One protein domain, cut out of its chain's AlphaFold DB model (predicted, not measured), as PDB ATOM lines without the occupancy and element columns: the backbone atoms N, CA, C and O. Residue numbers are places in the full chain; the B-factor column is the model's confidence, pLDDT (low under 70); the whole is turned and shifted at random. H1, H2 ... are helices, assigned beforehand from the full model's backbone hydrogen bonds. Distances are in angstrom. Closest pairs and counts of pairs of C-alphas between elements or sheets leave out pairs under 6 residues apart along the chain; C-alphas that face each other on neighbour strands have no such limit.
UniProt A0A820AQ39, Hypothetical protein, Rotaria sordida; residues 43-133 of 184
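This is residues 43 to 133 of the 184 residues of the protein "Hypothetical protein" of Rotaria sordida (UniProt A0A820AQ39). Five named helices make a loose frame: H2 and H3 run out and H4 returns. H1 reaches between H2 and H4; H5 meets H4 end-on near its first residue, Ala 127, and points away from it. The printed part, 91 residues, is all helix and loose, radius of gyration of the C-alphas 16.2 A, spans 52 by 30 by 18 A.

Find H1 from C-alpha 43, (144.815, 179.999, 145.124), to residue 54. Then come H2, residues 67 to 80, H3, 83 to 93, H4, 103 to 116, 21.3 A long, and H5, 127 to 132, ending at (144.147, 184.737, 135.618).

H1 touches H4 with residues 44 to 48 alone, C-alphas 44 and 111 closest at 5.8 A. H4 and H5 touch, about perpendicular at 82 degrees, C-alphas 112 and 127 closest at 5.1 A. H2 and H3 touch no helix. Every O i to N i+4 pair is within hydrogen-bond range except in H4, 7 of 10.

The printed part has no cut, the link H1 to H2 is long, and pLDDT is under 70 at 97 to 108 and 120 to 121.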
ATOM      1  N   ARG A  43     146.272 179.822 145.206       93.88
ATOM      2  CA  ARG A  43     144.815 179.999 145.124       93.88
ATOM      3  C   ARG A  43     144.041 178.805 145.663       93.88
ATOM      4  O   ARG A  43     142.980 178.991 146.251       93.88
ATOM      5  N   LYS A  44     144.587 177.596 145.552       93.50
ATOM      6  CA  LYS A  44     144.029 176.395 146.182       93.50
ATOM      7  C   LYS A  44     144.014 176.493 147.705       93.50
ATOM      8  O   LYS A  44     143.005 176.145 148.316       93.50
ATOM      9  N   TYR A  45     145.097 176.967 148.324       94.38
ATOM     10  CA  TYR A  45     145.135 177.186 149.774       94.38
ATOM     11  C   TYR A  45     144.135 178.259 150.207       94.38
ATOM     12  O   TYR A  45     143.371 178.030 151.145       94.38
ATOM     13  N   LEU A  46     144.060 179.363 149.462       93.38
ATOM     14  CA  LEU A  46     143.085 180.428 149.687       93.38
ATOM     15  C   LEU A  46     141.637 179.907 149.652       93.38
ATOM     16  O   LEU A  46     140.868 180.155 150.577       93.38
ATOM     17  N   VAL A  47     141.259 179.154 148.615       92.25
ATOM     18  CA  VAL A  47     139.897 178.605 148.483       92.25
ATOM     19  C   VAL A  47     139.585 177.627 149.613       92.25
ATOM     20  O   VAL A  47     138.507 177.698 150.198       92.25
ATOM     21  N   LYS A  48     140.529 176.752 149.980       92.12
ATOM     22  CA  LYS A  48     140.355 175.840 151.123       92.12
ATOM     23  C   LYS A  48     140.114 176.588 152.430       92.12
ATOM     24  O   LYS A  48     139.244 176.180 153.195       92.12
ATOM     25  N   HIS A  49     140.862 177.664 152.676       92.12
ATOM     26  CA  HIS A  49     140.678 178.511 153.855       92.12
ATOM     27  C   HIS A  49     139.283 179.131 153.881       92.12
ATOM     28  O   HIS A  49     138.576 179.002 154.873       92.12
ATOM     29  N   ILE A  50     138.849 179.713 152.759       90.56
ATOM     30  CA  ILE A  50     137.508 180.292 152.625       90.56
ATOM     31  C   ILE A  50     136.435 179.238 152.923       90.56
ATOM     32  O   ILE A  50     135.568 179.481 153.755       90.56
ATOM     33  N   ILE A  51     136.521 178.050 152.312       89.94
ATOM     34  CA  ILE A  51     135.568 176.951 152.547       89.94
ATOM     35  C   ILE A  51     135.539 176.552 154.030       89.94
ATOM     36  O   ILE A  51     134.459 176.371 154.593       89.94
ATOM     37  N   ALA A  52     136.702 176.440 154.679       90.50
ATOM     38  CA  ALA A  52     136.789 176.087 156.094       90.50
ATOM     39  C   ALA A  52     136.168 177.165 157.002       90.50
ATOM     40  O   ALA A  52     135.433 176.834 157.934       90.50
ATOM     41  N   CYS A  53     136.406 178.446 156.715       90.12
ATOM     42  CA  CYS A  53     135.833 179.559 157.471       90.12
ATOM     43  C   CYS A  53     134.319 179.694 157.263       90.12
ATOM     44  O   CYS A  53     133.604 179.991 158.219       90.12
ATOM     45  N   CYS A  54     133.812 179.419 156.056       86.56
ATOM     46  CA  CYS A  54     132.381 179.468 155.742       86.56
ATOM     47  C   CYS A  54     131.529 178.562 156.642       86.56
ATOM     48  O   CYS A  54     130.358 178.853 156.853       86.56
ATOM     49  N   ALA A  55     132.093 177.484 157.193       83.06
ATOM     50  CA  ALA A  55     131.367 176.611 158.114       83.06
ATOM     51  C   ALA A  55     130.996 177.306 159.439       83.06
ATOM     52  O   ALA A  55     130.035 176.901 160.089       83.06
ATOM     53  N   MET A  56     131.761 178.322 159.848       85.44
ATOM     54  CA  MET A  56     131.627 179.006 161.141       85.44
ATOM     55  C   MET A  56     131.207 180.481 160.996       85.44
ATOM     56  O   MET A  56     130.688 181.066 161.946       85.44
ATOM     57  N   ALA A  57     131.431 181.084 159.826       88.50
ATOM     58  CA  ALA A  57     131.116 182.479 159.533       88.50
ATOM     59  C   ALA A  57     129.601 182.726 159.412       88.50
ATOM     60  O   ALA A  57     128.869 181.903 158.864       88.50
ATOM     61  N   GLN A  58     129.131 183.882 159.890       85.56
ATOM     62  CA  GLN A  58     127.743 184.333 159.706       85.56
ATOM     63  C   GLN A  58     127.623 185.295 158.520       85.56
ATOM     64  O   GLN A  58     126.587 185.361 157.859       85.56
ATOM     65  N   THR A  59     128.694 186.034 158.240       86.69
ATOM     66  CA  THR A  59     128.798 187.001 157.152       86.69
ATOM     67  C   THR A  59     130.141 186.857 156.426       86.69
ATOM     68  O   THR A  59     131.107 186.363 157.011       86.69
ATOM     69  N   PRO A  60     130.256 187.309 155.163       82.44
ATOM     70  CA  PRO A  60     131.537 187.315 154.452       82.44
ATOM     71  C   PRO A  60     132.635 188.103 155.176       82.44
ATOM     72  O   PRO A  60     133.806 187.747 155.080       82.44
ATOM     73  N   ASP A  61     132.261 189.136 155.937       87.00
ATOM     74  CA  ASP A  61     133.200 189.963 156.695       87.00
ATOM     75  C   ASP A  61     133.878 189.200 157.842       87.00
ATOM     76  O   ASP A  61     134.948 189.617 158.297       87.00
ATOM     77  N   ASP A  62     133.310 188.074 158.281       87.31
ATOM     78  CA  ASP A  62     133.904 187.203 159.302       87.31
ATOM     79  C   ASP A  62     135.075 186.376 158.745       87.31
ATOM     80  O   ASP A  62     135.914 185.884 159.502       87.31
ATOM     81  N   ILE A  63     135.173 186.238 157.418       89.62
ATOM     82  CA  ILE A  63     136.263 185.519 156.759       89.62
ATOM     83  C   ILE A  63     137.470 186.450 156.681       89.62
ATOM     84  O   ILE A  63     137.609 187.272 155.773       89.62
ATOM     85  N   LYS A  64     138.365 186.327 157.661       89.88
ATOM     86  CA  LYS A  64     139.623 187.076 157.695       89.88
ATOM     87  C   LYS A  64     140.759 186.271 157.071       89.88
ATOM     88  O   LYS A  64     140.880 185.063 157.274       89.88
ATOM     89  N   ILE A  65     141.603 186.980 156.328       92.62
ATOM     90  CA  ILE A  65     142.866 186.483 155.785       92.62
ATOM     91  C   ILE A  65     143.943 187.444 156.267       92.62
ATOM     92  O   ILE A  65     143.869 188.644 155.997       92.62
ATOM     93  N   THR A  66     144.917 186.932 157.009       94.19
ATOM     94  CA  THR A  66     146.016 187.732 157.553       94.19
ATOM     95  C   THR A  66     147.241 187.682 156.638       94.19
ATOM     96  O   THR A  66     147.379 186.798 155.791       94.19
ATOM     97  N   CYS A  67     148.185 188.611 156.825       95.69
ATOM     98  CA  CYS A  67     149.477 188.541 156.136       95.69
ATOM     99  C   CYS A  67     150.254 187.263 156.488       95.69
ATOM    100  O   CYS A  67     150.964 186.732 155.639       95.69
ATOM    101  N   LEU A  68     150.106 186.757 157.717       95.31
ATOM    102  CA  LEU A  68     150.755 185.524 158.151       95.31
ATOM    103  C   LEU A  68     150.223 184.310 157.376       95.31
ATOM    104  O   LEU A  68     151.019 183.499 156.906       95.31
ATOM    105  N   ASP A  69     148.904 184.232 157.169       95.62
ATOM    106  CA  ASP A  69     148.289 183.191 156.336       95.62
ATOM    107  C   ASP A  69     148.858 183.230 154.914       95.62
ATOM    108  O   ASP A  69     149.302 182.211 154.385       95.62
ATOM    109  N   ALA A  70     148.933 184.428 154.322       95.56
ATOM    110  CA  ALA A  70     149.488 184.614 152.987       95.56
ATOM    111  C   ALA A  70     150.960 184.175 152.897       95.56
ATOM    112  O   ALA A  70     151.330 183.501 151.937       95.56
ATOM    113  N   ILE A  71     151.793 184.500 153.893       97.88
ATOM    114  CA  ILE A  71     153.201 184.068 153.949       97.88
ATOM    115  C   ILE A  71     153.300 182.540 153.996       97.88
ATOM    116  O   ILE A  71     154.084 181.956 153.245       97.88
ATOM    117  N   TYR A  72     152.485 181.878 154.822       97.62
ATOM    118  CA  TYR A  72     152.460 180.416 154.873       97.62
ATOM    119  C   TYR A  72     152.020 179.800 153.546       97.62
ATOM    120  O   TYR A  72     152.599 178.806 153.108       97.62
ATOM    121  N   TRP A  73     151.031 180.386 152.871       97.38
ATOM    122  CA  TRP A  73     150.586 179.900 151.568       97.38
ATOM    123  C   TRP A  73     151.619 180.136 150.471       97.38
ATOM    124  O   TRP A  73     151.723 179.306 149.575       97.38
ATOM    125  N   ILE A  74     152.398 181.219 150.536       97.25
ATOM    126  CA  ILE A  74     153.519 181.468 149.621       97.25
ATOM    127  C   ILE A  74     154.589 180.380 149.781       97.25
ATOM    128  O   ILE A  74     154.995 179.791 148.778       97.25
ATOM    129  N   ASP A  75     155.012 180.071 151.012       97.56
ATOM    130  CA  ASP A  75     155.988 178.998 151.267       97.56
ATOM    131  C   ASP A  75     155.450 177.636 150.804       97.56
ATOM    132  O   ASP A  75     156.121 176.921 150.056       97.56
ATOM    133  N   ALA A  76     154.208 177.304 151.168       95.38
ATOM    134  CA  ALA A  76     153.584 176.044 150.780       95.38
ATOM    135  C   ALA A  76     153.417 175.917 149.257       95.38
ATOM    136  O   ALA A  76     153.716 174.866 148.691       95.38
ATOM    137  N   ALA A  77     152.981 176.984 148.580       95.50
ATOM    138  CA  ALA A  77     152.825 177.006 147.129       95.50
ATOM    139  C   ALA A  77     154.164 176.854 146.406       95.50
ATOM    140  O   ALA A  77     154.235 176.120 145.425       95.50
ATOM    141  N   TRP A  78     155.228 177.494 146.898       95.56
ATOM    142  CA  TRP A  78     156.565 177.337 146.328       95.56
ATOM    143  C   TRP A  78     157.086 175.905 146.486       95.56
ATOM    144  O   TRP A  78     157.577 175.322 145.524       95.56
ATOM    145  N   ARG A  79     156.924 175.305 147.671       94.44
ATOM    146  CA  ARG A  79     157.335 173.915 147.945       94.44
ATOM    147  C   ARG A  79     156.549 172.871 147.157       94.44
ATOM    148  O   ARG A  79     157.042 171.761 146.984       94.44
ATOM    149  N   ALA A  80     155.334 173.199 146.730       92.19
ATOM    150  CA  ALA A  80     154.499 172.305 145.936       92.19
ATOM    151  C   ALA A  80     154.934 172.227 144.462       92.19
ATOM    152  O   ALA A  80     154.580 171.267 143.780       92.19
ATOM    153  N   ILE A  81     155.718 173.196 143.975       91.00
ATOM    154  CA  ILE A  81     156.262 173.168 142.615       91.00
ATOM    155  C   ILE A  81     157.347 172.091 142.540       91.00
ATOM    156  O   ILE A  81     158.357 172.154 143.239       91.00
ATOM    157  N   THR A  82     157.142 171.108 141.664       90.44
ATOM    158  CA  THR A  82     158.054 169.972 141.496       90.44
ATOM    159  C   THR A  82     159.285 170.338 140.668       90.44
ATOM    160  O   THR A  82     159.231 171.186 139.770       90.44
ATOM    161  N   ASP A  83     160.391 169.624 140.895       90.69
ATOM    162  CA  ASP A  83     161.587 169.722 140.046       90.69
ATOM    163  C   ASP A  83     161.264 169.417 138.574       90.69
ATOM    164  O   ASP A  83     161.840 170.025 137.671       90.69
ATOM    165  N   ALA A  84     160.305 168.518 138.320       87.88
ATOM    166  CA  ALA A  84     159.813 168.208 136.981       87.88
ATOM    167  C   ALA A  84     159.120 169.417 136.334       87.88
ATOM    168  O   ALA A  84     159.413 169.744 135.184       87.88
ATOM    169  N   THR A  85     158.275 170.133 137.082       87.75
ATOM    170  CA  THR A  85     157.648 171.380 136.620       87.75
ATOM    171  C   THR A  85     158.703 172.431 136.277       87.75
ATOM    172  O   THR A  85     158.650 173.029 135.201       87.75
ATOM    173  N   ILE A  86     159.699 172.625 137.146       89.94
ATOM    174  CA  ILE A  86     160.801 173.564 136.896       89.94
ATOM    175  C   ILE A  86     161.565 173.145 135.635       89.94
ATOM    176  O   ILE A  86     161.697 173.945 134.712       89.94
ATOM    177  N   CYS A  87     162.002 171.890 135.544       89.56
ATOM    178  CA  CYS A  87     162.731 171.375 134.385       89.56
ATOM    179  C   CYS A  87     161.945 171.577 133.080       89.56
ATOM    180  O   CYS A  87     162.471 172.160 132.134       89.56
ATOM    181  N   ASN A  88     160.662 171.201 133.064       86.38
ATOM    182  CA  ASN A  88     159.789 171.372 131.906       86.38
ATOM    183  C   ASN A  88     159.704 172.837 131.473       86.38
ATOM    184  O   ASN A  88     159.929 173.126 130.304       86.38
ATOM    185  N   THR A  89     159.467 173.773 132.398       87.88
ATOM    186  CA  THR A  89     159.374 175.207 132.053       87.88
ATOM    187  C   THR A  89     160.674 175.775 131.485       87.88
ATOM    188  O   THR A  89     160.641 176.565 130.541       87.88
ATOM    189  N   PHE A  90     161.831 175.352 132.004       89.31
ATOM    190  CA  PHE A  90     163.133 175.743 131.461       89.31
ATOM    191  C   PHE A  90     163.386 175.134 130.081       89.31
ATOM    192  O   PHE A  90     163.912 175.818 129.203       89.31
ATOM    193  N   CYS A  91     163.000 173.878 129.867       87.81
ATOM    194  CA  CYS A  91     163.100 173.238 128.564       87.81
ATOM    195  C   CYS A  91     162.183 173.902 127.536       87.81
ATOM    196  O   CYS A  91     162.654 174.217 126.449       87.81
ATOM    197  N   THR A  92     160.936 174.222 127.890       86.06
ATOM    198  CA  THR A  92     160.024 174.982 127.025       86.06
ATOM    199  C   THR A  92     160.594 176.359 126.681       86.06
ATOM    200  O   THR A  92     160.631 176.723 125.509       86.06
ATOM    201  N   ALA A  93     161.123 177.097 127.663       86.31
ATOM    202  CA  ALA A  93     161.764 178.395 127.427       86.31
ATOM    203  C   ALA A  93     162.992 178.305 126.498       86.31
ATOM    204  O   ALA A  93     163.313 179.258 125.789       86.31
ATOM    205  N   ALA A  94     163.685 177.163 126.515       85.00
ATOM    206  CA  ALA A  94     164.836 176.869 125.669       85.00
ATOM    207  C   ALA A  94     164.467 176.197 124.332       85.00
ATOM    208  O   ALA A  94     165.374 175.871 123.566       85.00
ATOM    209  N   ASP A  95     163.174 175.995 124.054       81.19
ATOM    210  CA  ASP A  95     162.658 175.274 122.882       81.19
ATOM    211  C   ASP A  95     163.223 173.838 122.763       81.19
ATOM    212  O   ASP A  95     163.547 173.330 121.689       81.19
ATOM    213  N   ILE A  96     163.394 173.180 123.914       81.38
ATOM    214  CA  ILE A  96     163.867 171.801 124.050       81.38
ATOM    215  C   ILE A  96     162.657 170.904 124.319       81.38
ATOM    216  O   ILE A  96     161.945 171.087 125.305       81.38
ATOM    217  N   VAL A  97     162.449 169.893 123.475       69.38
ATOM    218  CA  VAL A  97     161.388 168.895 123.673       69.38
ATOM    219  C   VAL A  97     161.722 168.019 124.883       69.38
ATOM    220  O   VAL A  97     162.708 167.282 124.858       69.38
ATOM    221  N   THR A  98     160.886 168.056 125.921       58.34
ATOM    222  CA  THR A  98     160.932 167.101 127.038       58.34
ATOM    223  C   THR A  98     159.806 166.077 126.941       58.34
ATOM    224  O   THR A  98     158.683 166.387 126.553       58.34
ATOM    225  N   VAL A  99     160.124 164.826 127.284       55.81
ATOM    226  CA  VAL A  99     159.168 163.714 127.407       55.81
ATOM    227  C   VAL A  99     158.942 163.477 128.898       55.81
ATOM    228  O   VAL A  99     159.513 162.562 129.482       55.81
ATOM    229  N   THR A 100     158.176 164.341 129.550       53.66
ATOM    230  CA  THR A 100     157.871 164.224 130.986       53.66
ATOM    231  C   THR A 100     156.427 164.649 131.215       53.66
ATOM    232  O   THR A 100     156.014 165.709 130.756       53.66
ATOM    233  N   GLY A 101     155.659 163.753 131.844       54.75
ATOM    234  CA  GLY A 101     154.193 163.744 131.880       54.75
ATOM    235  C   GLY A 101     153.503 164.929 132.568       54.75
ATOM    236  O   GLY A 101     154.123 165.753 133.238       54.75
ATOM    237  N   ASP A 102     152.185 164.961 132.365       52.88
ATOM    238  CA  ASP A 102     151.211 166.043 132.591       52.88
ATOM    239  C   ASP A 102     150.906 166.372 134.077       52.88
ATOM    240  O   ASP A 102     149.752 166.447 134.494       52.88
ATOM    241  N   GLU A 103     151.919 166.622 134.913       55.44
ATOM    242  CA  GLU A 103     151.703 166.968 136.338       55.44
ATOM    243  C   GLU A 103     150.869 168.253 136.536       55.44
ATOM    244  O   GLU A 103     150.176 168.413 137.541       55.44
ATOM    245  N   GLN A 104     150.885 169.177 135.569       56.53
ATOM    246  CA  GLN A 104     150.137 170.436 135.660       56.53
ATOM    247  C   GLN A 104     148.617 170.268 135.480       56.53
ATOM    248  O   GLN A 104     147.865 171.100 135.990       56.53
ATOM    249  N   CYS A 105     148.155 169.230 134.774       54.06
ATOM    250  CA  CYS A 105     146.722 168.980 134.572       54.06
ATOM    251  C   CYS A 105     146.041 168.531 135.873       54.06
ATOM    252  O   CYS A 105     144.991 169.064 136.228       54.06
ATOM    253  N   GLU A 106     146.688 167.655 136.647       63.94
ATOM    254  CA  GLU A 106     146.119 167.119 137.892       63.94
ATOM    255  C   GLU A 106     145.890 168.189 138.971       63.94
ATOM    256  O   GLU A 106     144.976 168.086 139.792       63.94
ATOM    257  N   GLU A 107     146.734 169.219 139.029       68.94
ATOM    258  CA  GLU A 107     146.616 170.251 140.062       68.94
ATOM    259  C   GLU A 107     145.482 171.246 139.770       68.94
ATOM    260  O   GLU A 107     144.850 171.749 140.704       68.94
ATOM    261  N   LEU A 108     145.190 171.489 138.488       67.50
ATOM    262  CA  LEU A 108     144.074 172.325 138.041       67.50
ATOM    263  C   LEU A 108     142.730 171.645 138.280       67.50
ATOM    264  O   LEU A 108     141.816 172.300 138.773       67.50
ATOM    265  N   GLU A 109     142.636 170.341 138.019       71.25
ATOM    266  CA  GLU A 109     141.434 169.546 138.304       71.25
ATOM    267  C   GLU A 109     141.064 169.620 139.791       71.25
ATOM    268  O   GLU A 109     139.930 169.936 140.146       71.25
ATOM    269  N   LYS A 110     142.057 169.486 140.682       82.88
ATOM    270  CA  LYS A 110     141.846 169.636 142.134       82.88
ATOM    271  C   LYS A 110     141.353 171.032 142.530       82.88
ATOM    272  O   LYS A 110     140.733 171.172 143.582       82.88
ATOM    273  N   LEU A 111     141.705 172.076 141.777       86.62
ATOM    274  CA  LEU A 111     141.231 173.437 142.035       86.62
ATOM    275  C   LEU A 111     139.821 173.650 141.474       86.62
ATOM    276  O   LEU A 111     139.009 174.277 142.151       86.62
ATOM    277  N   ASP A 112     139.516 173.103 140.296       89.12
ATOM    278  CA  ASP A 112     138.166 173.102 139.724       89.12
ATOM    279  C   ASP A 112     137.167 172.430 140.674       89.12
ATOM    280  O   ASP A 112     136.110 172.995 140.949       89.12
ATOM    281  N   ASP A 113     137.527 171.281 141.251       88.69
ATOM    282  CA  ASP A 113     136.692 170.578 142.231       88.69
ATOM    283  C   ASP A 113     136.395 171.440 143.465       88.69
ATOM    284  O   ASP A 113     135.261 171.510 143.936       88.69
ATOM    285  N   LEU A 114     137.396 172.158 143.983       87.94
ATOM    286  CA  LEU A 114     137.199 173.058 145.123       87.94
ATOM    287  C   LEU A 114     136.309 174.251 144.763       87.94
ATOM    288  O   LEU A 114     135.469 174.655 145.568       87.94
ATOM    289  N   LEU A 115     136.480 174.811 143.565       89.38
ATOM    290  CA  LEU A 115     135.695 175.949 143.094       89.38
ATOM    291  C   LEU A 115     134.228 175.587 142.843       89.38
ATOM    292  O   LEU A 115     133.376 176.458 142.984       89.38
ATOM    293  N   GLN A 116     133.891 174.322 142.570       88.06
ATOM    294  CA  GLN A 116     132.490 173.878 142.492       88.06
ATOM    295  C   GLN A 116     131.726 174.080 143.809       88.06
ATOM    296  O   GLN A 116     130.511 174.275 143.796       88.06
ATOM    297  N   HIS A 117     132.425 174.069 144.946       84.81
ATOM    298  CA  HIS A 117     131.825 174.301 146.260       84.81
ATOM    299  C   HIS A 117     131.682 175.788 146.617       84.81
ATOM    300  O   HIS A 117     131.047 176.113 147.620       84.81
ATOM    301  N   VAL A 118     132.242 176.696 145.812       82.75
ATOM    302  CA  VAL A 118     132.188 178.144 146.036       82.75
ATOM    303  C   VAL A 118     131.366 178.794 144.928       82.75
ATOM    304  O   VAL A 118     131.748 178.789 143.762       82.75
ATOM    305  N   THR A 119     130.237 179.400 145.292       80.31
ATOM    306  CA  THR A 119     129.385 180.126 144.340       80.31
ATOM    307  C   THR A 119     129.319 181.602 144.701       80.31
ATOM    308  O   THR A 119     129.149 181.963 145.864       80.31
ATOM    309  N   ILE A 120     129.436 182.470 143.696       68.56
ATOM    310  CA  ILE A 120     129.250 183.918 143.844       68.56
ATOM    311  C   ILE A 120     128.098 184.304 142.920       68.56
ATOM    312  O   ILE A 120     128.180 184.127 141.707       68.56
ATOM    313  N   GLY A 121     126.975 184.754 143.488       69.50
ATOM    314  CA  GLY A 121     125.782 185.098 142.700       69.50
ATOM    315  C   GLY A 121     125.182 183.924 141.909       69.50
ATOM    316  O   GLY A 121     124.548 184.142 140.882       69.50
ATOM    317  N   GLY A 122     125.405 182.681 142.358       75.00
ATOM    318  CA  GLY A 122     124.921 181.466 141.690       75.00
ATOM    319  C   GLY A 122     125.775 180.989 140.512       75.00
ATOM    320  O   GLY A 122     125.408 180.012 139.865       75.00
ATOM    321  N   GLN A 123     126.909 181.641 140.237       79.88
ATOM    322  CA  GLN A 123     127.870 181.201 139.228       79.88
ATOM    323  C   GLN A 123     129.110 180.582 139.883       79.88
ATOM    324  O   GLN A 123     129.618 181.079 140.892       79.88
ATOM    325  N   THR A 124     129.584 179.492 139.286       83.62
ATOM    326  CA  THR A 124     130.891 178.873 139.542       83.62
ATOM    327  C   THR A 124     131.911 179.363 138.520       83.62
ATOM    328  O   THR A 124     131.567 179.664 137.377       83.62
ATOM    329  N   MET A 125     133.177 179.404 138.921       87.69
ATOM    330  CA  MET A 125     134.299 179.864 138.101       87.69
ATOM    331  C   MET A 125     135.264 178.707 137.847       87.69
ATOM    332  O   MET A 125     135.486 177.894 138.741       87.69
ATOM    333  N   LYS A 126     135.847 178.638 136.646       90.62
ATOM    334  CA  LYS A 126     136.882 177.645 136.329       90.62
ATOM    335  C   LYS A 126     138.224 178.029 136.941       90.62
ATOM    336  O   LYS A 126     138.541 179.212 137.057       90.62
ATOM    337  N   ALA A 127     139.057 177.038 137.236       89.94
ATOM    338  CA  ALA A 127     140.410 177.211 137.746       89.94
ATOM    339  C   ALA A 127     141.268 178.082 136.820       89.94
ATOM    340  O   ALA A 127     142.003 178.936 137.308       89.94
ATOM    341  N   SER A 128     141.150 177.923 135.495       90.06
ATOM    342  CA  SER A 128     141.881 178.742 134.514       90.06
ATOM    343  C   SER A 128     141.578 180.231 134.664       90.06
ATOM    344  O   SER A 128     142.494 181.042 134.779       90.06
ATOM    345  N   ASP A 129     140.293 180.574 134.730       90.81
ATOM    346  CA  ASP A 129     139.834 181.956 134.843       90.81
ATOM    347  C   ASP A 129     140.186 182.501 136.226       90.81
ATOM    348  O   ASP A 129     140.674 183.624 136.367       90.81
ATOM    349  N   PHE A 130     140.027 181.663 137.254       91.00
ATOM    350  CA  PHE A 130     140.378 182.033 138.607       91.00
ATOM    351  C   PHE A 130     141.866 182.287 138.767       91.00
ATOM    352  O   PHE A 130     142.183 183.164 139.548       91.00
ATOM    353  N   ILE A 131     142.769 181.587 138.062       91.38
ATOM    354  CA  ILE A 131     144.238 181.781 138.073       91.38
ATOM    355  C   ILE A 131     144.673 183.043 137.315       91.38
ATOM    356  O   ILE A 131     145.715 183.628 137.625       91.38
ATOM    357  N   GLU A 132     143.856 183.531 136.395       91.69
ATOM    358  CA  GLU A 132     144.147 184.737 135.618       91.69
ATOM    359  C   GLU A 132     143.402 185.983 136.107       91.69
ATOM    360  O   GLU A 132     143.550 187.055 135.524       91.69
ATOM    361  N   LEU A 133     142.651 185.876 137.206       89.75
ATOM    362  CA  LEU A 133     141.816 186.954 137.744       89.75
ATOM    363  C   LEU A 133     142.571 188.275 137.998       89.75
ATOM    364  O   LEU A 133     141.988 189.349 137.916       89.75
TER     365      LEU A 133